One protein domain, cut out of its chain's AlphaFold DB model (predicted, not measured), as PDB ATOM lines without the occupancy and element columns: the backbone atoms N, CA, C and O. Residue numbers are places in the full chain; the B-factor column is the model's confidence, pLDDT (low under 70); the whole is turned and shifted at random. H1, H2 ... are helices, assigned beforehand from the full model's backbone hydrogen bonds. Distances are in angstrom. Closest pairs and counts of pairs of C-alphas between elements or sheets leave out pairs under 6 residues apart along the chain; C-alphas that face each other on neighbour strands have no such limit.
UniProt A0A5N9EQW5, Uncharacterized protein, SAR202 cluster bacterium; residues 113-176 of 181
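What this domain is: This is residues 113 to 176 of the 181 residues of an uncharacterized protein of SAR202 cluster bacterium (UniProt A0A5N9EQW5). Picture the two longest helices, H1 and H3, running side by side the same way with a gap between them, and the short helix H2 bridging that gap. Beyond H3, on the side away from H1, two short helices, H4 and H5, make the other end of a thin, only just flat outline whose parts meet through few contacts. The printed part has 64 residues with five named helices, in the order H1, H2, H3, H4, H5, and no named strand; the class is all helix. It is only just compact, close to loose, with a radius of gyration of the C-alphas of 12.8 A, and it spans 36 by 29 by 16 A.

Where its parts are: Find C-alpha 117 at (7.714, 55.962, 47.445); from there H1, the longest helix, runs over residues 117 to 132, 22.0 A from first to last C-alpha. H2 follows at residues 137 to 141. Look next at C-alpha 148 at (22.757, 51.070, 39.031), where H3 begins; it runs to residue 158, a length of 15.0 A. H4 is residues 161 to 164. H5 takes residues 170 to 176, 10.0 A long, and ends at C-alpha 176 at (28.925, 55.325, 29.691).

How they stand to each other: Start at H1, which touches H2 with residues 122 to 129 alone; their closest C-alphas, those of Phe 126 and Val 140, are 5.8 A apart. H2 also touches H3, and here the closest C-alphas are those of Arg 141 and Arg 151, at 6.5 A. H1 and H3 are close but not clearly touching, with the C-alphas of Phe 126 and Val 150 closest at 7.5 A. They run the same way at a shallow tilt of 21 degrees. Go on to H4, which is close to H3 but not clearly touching it: the closest C-alphas, those of Ala 156 and Phe 163, are 5.9 A apart. H4 and H5 are also close but not clearly touching, with the C-alphas of Lys 162 and Trp 172 closest at 7.6 A. H3 and H5 are only just apart, at 8.5 A, and H1 is apart from both H4 and H5. In H1, H2, H3 and H5 each pair of O i and N i+4 is within hydrogen-bond range; H4 is too short for such a pair, and its one pair of O i and N i+3 is not within range.

The domain as a whole: The two C-alphas farthest apart are those of Gln 117 and Gly 166, at 37.3 A. The printed part has no cut. The links H1 to H2, H3 to H4 and H4 to H5 are tight, and H2 to H3 is short. The mean pLDDT of the printed part is 91.5; look at residues 113 to 114 for the two values under 70.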
ATOM      1  N   ASN A 113      15.029  55.638  55.001       55.94
ATOM      2  CA  ASN A 113      15.071  56.606  53.897       55.94
ATOM      3  C   ASN A 113      15.453  56.006  52.533       55.94
ATOM      4  O   ASN A 113      15.320  56.694  51.518       55.94
ATOM      5  N   ALA A 114      15.942  54.761  52.485       63.19
ATOM      6  CA  ALA A 114      16.437  54.159  51.244       63.19
ATOM      7  C   ALA A 114      15.292  53.655  50.348       63.19
ATOM      8  O   ALA A 114      15.308  53.897  49.141       63.19
ATOM      9  N   SER A 115      14.273  53.014  50.934       76.50
ATOM     10  CA  SER A 115      13.036  52.639  50.236       76.50
ATOM     11  C   SER A 115      11.962  53.709  50.433       76.50
ATOM     12  O   SER A 115      11.132  53.637  51.336       76.50
ATOM     13  N   ASN A 116      11.990  54.736  49.589       84.00
ATOM     14  CA  ASN A 116      10.927  55.736  49.542       84.00
ATOM     15  C   ASN A 116       9.912  55.424  48.426       84.00
ATOM     16  O   ASN A 116      10.145  54.581  47.558       84.00
ATOM     17  N   GLN A 117       8.786  56.140  48.429       88.62
ATOM     18  CA  GLN A 117       7.714  55.962  47.445       88.62
ATOM     19  C   GLN A 117       8.205  56.099  45.993       88.62
ATOM     20  O   GLN A 117       7.743  55.360  45.125       88.62
ATOM     21  N   ASN A 118       9.168  56.987  45.724       91.00
ATOM     22  CA  ASN A 118       9.720  57.168  44.379       91.00
ATOM     23  C   ASN A 118      10.545  55.953  43.941       91.00
ATOM     24  O   ASN A 118      10.411  55.511  42.804       91.00
ATOM     25  N   HIS A 119      11.346  55.379  44.842       92.50
ATOM     26  CA  HIS A 119      12.106  54.157  44.573       92.50
ATOM     27  C   HIS A 119      11.173  52.975  44.267       92.50
ATOM     28  O   HIS A 119      11.346  52.272  43.269       92.50
ATOM     29  N   GLN A 120      10.123  52.799  45.075       93.25
ATOM     30  CA  GLN A 120       9.126  51.747  44.858       93.25
ATOM     31  C   GLN A 120       8.373  51.933  43.534       93.25
ATOM     32  O   GLN A 120       8.193  50.965  42.792       93.25
ATOM     33  N   LEU A 121       7.978  53.169  43.204       93.75
ATOM     34  CA  LEU A 121       7.331  53.499  41.933       93.75
ATOM     35  C   LEU A 121       8.260  53.235  40.739       93.75
ATOM     36  O   LEU A 121       7.829  52.625  39.760       93.75
ATOM     37  N   SER A 122       9.527  53.647  40.837       95.19
ATOM     38  CA  SER A 122      10.557  53.421  39.816       95.19
ATOM     39  C   SER A 122      10.727  51.931  39.515       95.19
ATOM     40  O   SER A 122      10.586  51.501  38.368       95.19
ATOM     41  N   LEU A 123      10.916  51.104  40.550       95.69
ATOM     42  CA  LEU A 123      11.019  49.653  40.389       95.69
ATOM     43  C   LEU A 123       9.701  49.014  39.930       95.69
ATOM     44  O   LEU A 123       9.721  48.021  39.203       95.69
ATOM     45  N   GLY A 124       8.546  49.558  40.319       95.19
ATOM     46  CA  GLY A 124       7.240  49.131  39.808       95.19
ATOM     47  C   GLY A 124       7.138  49.307  38.292       95.19
ATOM     48  O   GLY A 124       6.806  48.360  37.581       95.19
ATOM     49  N   LYS A 125       7.521  50.484  37.790       96.31
ATOM     50  CA  LYS A 125       7.568  50.789  36.356       96.31
ATOM     51  C   LYS A 125       8.627  49.976  35.615       96.31
ATOM     52  O   LYS A 125       8.361  49.498  34.517       96.31
ATOM     53  N   PHE A 126       9.793  49.741  36.218       96.81
ATOM     54  CA  PHE A 126      10.783  48.833  35.636       96.81
ATOM     55  C   PHE A 126      10.228  47.412  35.480       96.81
ATOM     56  O   PHE A 126      10.356  46.833  34.409       96.81
ATOM     57  N   ASN A 127       9.527  46.875  36.479       95.69
ATOM     58  CA  ASN A 127       8.894  45.560  36.346       95.69
ATOM     59  C   ASN A 127       7.761  45.545  35.307       95.69
ATOM     60  O   ASN A 127       7.639  44.579  34.561       95.69
ATOM     61  N   GLU A 128       6.953  46.607  35.213       95.38
ATOM     62  CA  GLU A 128       5.946  46.757  34.149       95.38
ATOM     63  C   GLU A 128       6.604  46.684  32.763       95.38
ATOM     64  O   GLU A 128       6.138  45.949  31.891       95.38
ATOM     65  N   TYR A 129       7.728  47.380  32.585       95.50
ATOM     66  CA  TYR A 129       8.536  47.313  31.373       95.50
ATOM     67  C   TYR A 129       9.042  45.899  31.076       95.50
ATOM     68  O   TYR A 129       8.909  45.438  29.945       95.50
ATOM     69  N   VAL A 130       9.594  45.206  32.073       94.25
ATOM     70  CA  VAL A 130      10.089  43.832  31.909       94.25
ATOM     71  C   VAL A 130       8.962  42.878  31.512       94.25
ATOM     72  O   VAL A 130       9.131  42.093  30.582       94.25
ATOM     73  N   ASN A 131       7.808  42.977  32.172       93.00
ATOM     74  CA  ASN A 131       6.708  42.027  32.009       93.00
ATOM     75  C   ASN A 131       5.866  42.272  30.754       93.00
ATOM     76  O   ASN A 131       5.331  41.326  30.182       93.00
ATOM     77  N   THR A 132       5.698  43.532  30.347       94.19
ATOM     78  CA  THR A 132       4.744  43.905  29.286       94.19
ATOM     79  C   THR A 132       5.404  44.509  28.053       94.19
ATOM     80  O   THR A 132       4.831  44.451  26.972       94.19
ATOM     81  N   GLY A 133       6.586  45.116  28.197       90.94
ATOM     82  CA  GLY A 133       7.222  45.892  27.132       90.94
ATOM     83  C   GLY A 133       6.511  47.207  26.776       90.94
ATOM     84  O   GLY A 133       6.904  47.843  25.804       90.94
ATOM     85  N   ASN A 134       5.499  47.634  27.543       90.56
ATOM     86  CA  ASN A 134       4.664  48.800  27.215       90.56
ATOM     87  C   ASN A 134       5.328  50.161  27.476       90.56
ATOM     88  O   ASN A 134       4.799  51.186  27.054       90.56
ATOM     89  N   LEU A 135       6.460  50.183  28.179       92.69
ATOM     90  CA  LEU A 135       7.238  51.398  28.426       92.69
ATOM     91  C   LEU A 135       8.489  51.399  27.548       92.69
ATOM     92  O   LEU A 135       9.075  50.354  27.266       92.69
ATOM     93  N   SER A 136       8.947  52.578  27.148       92.00
ATOM     94  CA  SER A 136      10.240  52.720  26.487       92.00
ATOM     95  C   SER A 136      11.393  52.607  27.486       92.00
ATOM     96  O   SER A 136      11.284  52.949  28.665       92.00
ATOM     97  N   VAL A 137      12.561  52.192  26.990       90.06
ATOM     98  CA  VAL A 137      13.793  52.150  27.793       90.06
ATOM     99  C   VAL A 137      14.131  53.525  28.382       90.06
ATOM    100  O   VAL A 137      14.597  53.609  29.517       90.06
ATOM    101  N   ASN A 138      13.879  54.606  27.637       90.19
ATOM    102  CA  ASN A 138      14.169  55.968  28.082       90.19
ATOM    103  C   ASN A 138      13.266  56.409  29.237       90.19
ATOM    104  O   ASN A 138      13.767  57.025  30.176       90.19
ATOM    105  N   GLU A 139      11.976  56.064  29.195       92.00
ATOM    106  CA  GLU A 139      11.049  56.352  30.294       92.00
ATOM    107  C   GLU A 139      11.531  55.696  31.581       92.00
ATOM    108  O   GLU A 139      11.668  56.367  32.597       92.00
ATOM    109  N   VAL A 140      11.868  54.410  31.525       93.75
ATOM    110  CA  VAL A 140      12.263  53.651  32.714       93.75
ATOM    111  C   VAL A 140      13.639  54.069  33.233       93.75
ATOM    112  O   VAL A 140      13.818  54.230  34.439       93.75
ATOM    113  N   ARG A 141      14.607  54.308  32.336       89.38
ATOM    114  CA  ARG A 141      15.948  54.798  32.696       89.38
ATOM    115  C   ARG A 141      15.882  56.150  33.415       89.38
ATOM    116  O   ARG A 141      16.701  56.401  34.292       89.38
ATOM    117  N   GLY A 142      14.927  57.010  33.049       90.12
ATOM    118  CA  GLY A 142      14.772  58.352  33.611       90.12
ATOM    119  C   GLY A 142      14.164  58.413  35.017       90.12
ATOM    120  O   GLY A 142      14.256  59.460  35.652       90.12
ATOM    121  N   LEU A 143      13.561  57.328  35.519       93.12
ATOM    122  CA  LEU A 143      12.840  57.340  36.802       93.12
ATOM    123  C   LEU A 143      13.767  57.440  38.015       93.12
ATOM    124  O   LEU A 143      13.426  58.084  39.004       93.12
ATOM    125  N   GLU A 144      14.935  56.801  37.953       92.38
ATOM    126  CA  GLU A 144      15.892  56.784  39.056       92.38
ATOM    127  C   GLU A 144      17.322  56.609  38.529       92.38
ATOM    128  O   GLU A 144      17.864  55.508  38.458       92.38
ATOM    129  N   LEU A 145      17.936  57.726  38.128       89.75
ATOM    130  CA  LEU A 145      19.235  57.750  37.442       89.75
ATOM    131  C   LEU A 145      20.394  57.170  38.268       89.75
ATOM    132  O   LEU A 145      21.380  56.707  37.696       89.75
ATOM    133  N   ASP A 146      20.290  57.193  39.598       90.00
ATOM    134  CA  ASP A 146      21.285  56.628  40.512       90.00
ATOM    135  C   ASP A 146      21.078  55.125  40.784       90.00
ATOM    136  O   ASP A 146      21.887  54.504  41.480       90.00
ATOM    137  N   ASN A 147      20.036  54.510  40.208       93.00
ATOM    138  CA  ASN A 147      19.777  53.079  40.315       93.00
ATOM    139  C   ASN A 147      20.623  52.274  39.319       93.00
ATOM    140  O   ASN A 147      20.223  51.942  38.199       93.00
ATOM    141  N   MET A 148      21.819  51.907  39.771       92.75
ATOM    142  CA  MET A 148      22.757  51.070  39.031       92.75
ATOM    143  C   MET A 148      22.260  49.641  38.795       92.75
ATOM    144  O   MET A 148      22.736  49.010  37.851       92.75
ATOM    145  N   ILE A 149      21.341  49.114  39.612       93.75
ATOM    146  CA  ILE A 149      20.742  47.786  39.390       93.75
ATOM    147  C   ILE A 149      19.889  47.818  38.118       93.75
ATOM    148  O   ILE A 149      20.106  47.006  37.219       93.75
ATOM    149  N   VAL A 150      18.988  48.796  38.001       94.50
ATOM    150  CA  VAL A 150      18.150  48.990  36.805       94.50
ATOM    151  C   VAL A 150      19.008  49.356  35.595       94.50
ATOM    152  O   VAL A 150      18.915  48.710  34.550       94.50
ATOM    153  N   ARG A 151      19.901  50.346  35.733       93.69
ATOM    154  CA  ARG A 151      20.740  50.829  34.624       93.69
ATOM    155  C   ARG A 151      21.570  49.708  33.998       93.69
ATOM    156  O   ARG A 151      21.598  49.588  32.776       93.69
ATOM    157  N   LYS A 152      22.205  48.852  34.808       93.25
ATOM    158  CA  LYS A 152      23.019  47.741  34.285       93.25
ATOM    159  C   LYS A 152      22.191  46.671  33.584       93.25
ATOM    160  O   LYS A 152      22.671  46.114  32.604       93.25
ATOM    161  N   GLN A 153      20.969  46.400  34.038       94.56
ATOM    162  CA  GLN A 153      20.078  45.457  33.357       94.56
ATOM    163  C   GLN A 153      19.610  46.000  31.999       94.56
ATOM    164  O   GLN A 153      19.616  45.268  31.012       94.56
ATOM    165  N   LEU A 154      19.285  47.296  31.915       94.56
ATOM    166  CA  LEU A 154      18.972  47.947  30.637       94.56
ATOM    167  C   LEU A 154      20.174  47.917  29.681       94.56
ATOM    168  O   LEU A 154      20.023  47.539  28.523       94.56
ATOM    169  N   TRP A 155      21.377  48.216  30.175       94.44
ATOM    170  CA  TRP A 155      22.601  48.103  29.380       94.44
ATOM    171  C   TRP A 155      22.879  46.686  28.895       94.44
ATOM    172  O   TRP A 155      23.265  46.518  27.743       94.44
ATOM    173  N   ALA A 156      22.677  45.674  29.741       93.88
ATOM    174  CA  ALA A 156      22.837  44.279  29.352       93.88
ATOM    175  C   ALA A 156      21.809  43.852  28.298       93.88
ATOM    176  O   ALA A 156      22.107  42.995  27.469       93.88
ATOM    177  N   LYS A 157      20.623  44.473  28.293       92.62
ATOM    178  CA  LYS A 157      19.611  44.269  27.251       92.62
ATOM    179  C   LYS A 157      19.999  44.902  25.922       92.62
ATOM    180  O   LYS A 157      19.781  44.299  24.878       92.62
ATOM    181  N   GLU A 158      20.574  46.099  25.957       93.06
ATOM    182  CA  GLU A 158      20.992  46.831  24.756       93.06
ATOM    183  C   GLU A 158      22.332  46.331  24.185       93.06
ATOM    184  O   GLU A 158      22.542  46.417  22.981       93.06
ATOM    185  N   ASN A 159      23.232  45.820  25.034       95.25
ATOM    186  CA  ASN A 159      24.610  45.441  24.690       95.25
ATOM    187  C   ASN A 159      25.008  44.116  25.384       95.25
ATOM    188  O   ASN A 159      25.899  44.097  26.244       95.25
ATOM    189  N   PRO A 160      24.331  42.989  25.090       94.25
ATOM    190  CA  PRO A 160      24.530  41.722  25.801       94.25
ATOM    191  C   PRO A 160      25.967  41.191  25.723       94.25
ATOM    192  O   PRO A 160      26.442  40.536  26.653       94.25
ATOM    193  N   GLU A 161      26.699  41.488  24.652       95.00
ATOM    194  CA  GLU A 161      28.105  41.125  24.482       95.00
ATOM    195  C   GLU A 161      29.012  41.748  25.549       95.00
ATOM    196  O   GLU A 161      29.973  41.114  25.977       95.00
ATOM    197  N   LYS A 162      28.663  42.933  26.067       96.06
ATOM    198  CA  LYS A 162      29.415  43.617  27.132       96.06
ATOM    199  C   LYS A 162      29.277  42.963  28.502       96.06
ATOM    200  O   LYS A 162      30.058  43.261  29.406       96.06
ATOM    201  N   PHE A 163      28.292  42.084  28.671       94.12
ATOM    202  CA  PHE A 163      27.979  41.451  29.952       94.12
ATOM    203  C   PHE A 163      28.150  39.936  29.932       94.12
ATOM    204  O   PHE A 163      28.470  39.355  30.967       94.12
ATOM    205  N   TYR A 164      27.914  39.295  28.785       91.94
ATOM    206  CA  TYR A 164      27.754  37.843  28.709       91.94
ATOM    207  C   TYR A 164      28.766  37.142  27.796       91.94
ATOM    208  O   TYR A 164      28.843  35.916  27.823       91.94
ATOM    209  N   GLN A 165      29.569  37.875  27.014       89.69
ATOM    210  CA  GLN A 165      30.662  37.293  26.226       89.69
ATOM    211  C   GLN A 165      31.991  37.440  26.980       89.69
ATOM    212  O   GLN A 165      32.786  38.338  26.727       89.69
ATOM    213  N   GLY A 166      32.229  36.537  27.935       85.75
ATOM    214  CA  GLY A 166      33.443  36.527  28.752       85.75
ATOM    215  C   GLY A 166      33.326  37.386  30.013       85.75
ATOM    216  O   GLY A 166      32.341  37.296  30.745       85.75
ATOM    217  N   ASN A 167      34.363  38.174  30.306       87.62
ATOM    218  CA  ASN A 167      34.344  39.081  31.452       87.62
ATOM    219  C   ASN A 167      33.454  40.290  31.160       87.62
ATOM    220  O   ASN A 167      33.479  40.835  30.061       87.62
ATOM    221  N   ILE A 168      32.726  40.741  32.180       90.81
ATOM    222  CA  ILE A 168      31.947  41.977  32.113       90.81
ATOM    223  C   ILE A 168      32.882  43.151  31.773       90.81
ATOM    224  O   ILE A 168      33.863  43.383  32.482       90.81
ATOM    225  N   ASP A 169      32.546  43.907  30.728       95.25
ATOM    226  CA  ASP A 169      33.322  45.049  30.235       95.25
ATOM    227  C   ASP A 169      33.138  46.263  31.166       95.25
ATOM    228  O   ASP A 169      32.223  47.084  31.028       95.25
ATOM    229  N   SER A 170      33.986  46.341  32.194       91.19
ATOM    230  CA  SER A 170      33.959  47.416  33.188       91.19
ATOM    231  C   SER A 170      34.403  48.768  32.630       91.19
ATOM    232  O   SER A 170      33.929  49.800  33.111       91.19
ATOM    233  N   ASP A 171      35.271  48.776  31.618       95.19
ATOM    234  CA  ASP A 171      35.761  50.008  31.000       95.19
ATOM    235  C   ASP A 171      34.656  50.660  30.167       95.19
ATOM    236  O   ASP A 171      34.414  51.862  30.292       95.19
ATOM    237  N   TRP A 172      33.899  49.862  29.411       95.56
ATOM    238  CA  TRP A 172      32.706  50.329  28.707       95.56
ATOM    239  C   TRP A 172      31.648  50.893  29.666       95.56
ATOM    240  O   TRP A 172      31.065  51.944  29.395       95.56
ATOM    241  N   GLN A 173      31.425  50.259  30.825       92.88
ATOM    242  CA  GLN A 173      30.506  50.802  31.838       92.88
ATOM    243  C   GLN A 173      30.973  52.165  32.355       92.88
ATOM    244  O   GLN A 173      30.167  53.086  32.475       92.88
ATOM    245  N   LYS A 174      32.273  52.310  32.640       92.75
ATOM    246  CA  LYS A 174      32.853  53.574  33.104       92.75
ATOM    247  C   LYS A 174      32.688  54.684  32.063       92.75
ATOM    248  O   LYS A 174      32.247  55.772  32.417       92.75
ATOM    249  N   GLN A 175      32.953  54.392  30.791       94.25
ATOM    250  CA  GLN A 175      32.778  55.355  29.699       94.25
ATOM    251  C   GLN A 175      31.321  55.813  29.539       94.25
ATOM    252  O   GLN A 175      31.080  56.979  29.236       94.25
ATOM    253  N   ASN A 176      30.336  54.926  29.733       90.44
ATOM    254  CA  ASN A 176      28.925  55.325  29.691       90.44
ATOM    255  C   ASN A 176      28.547  56.215  30.880       90.44
ATOM    256  O   ASN A 176      27.914  57.248  30.675       90.44
TER     257      ASN A 176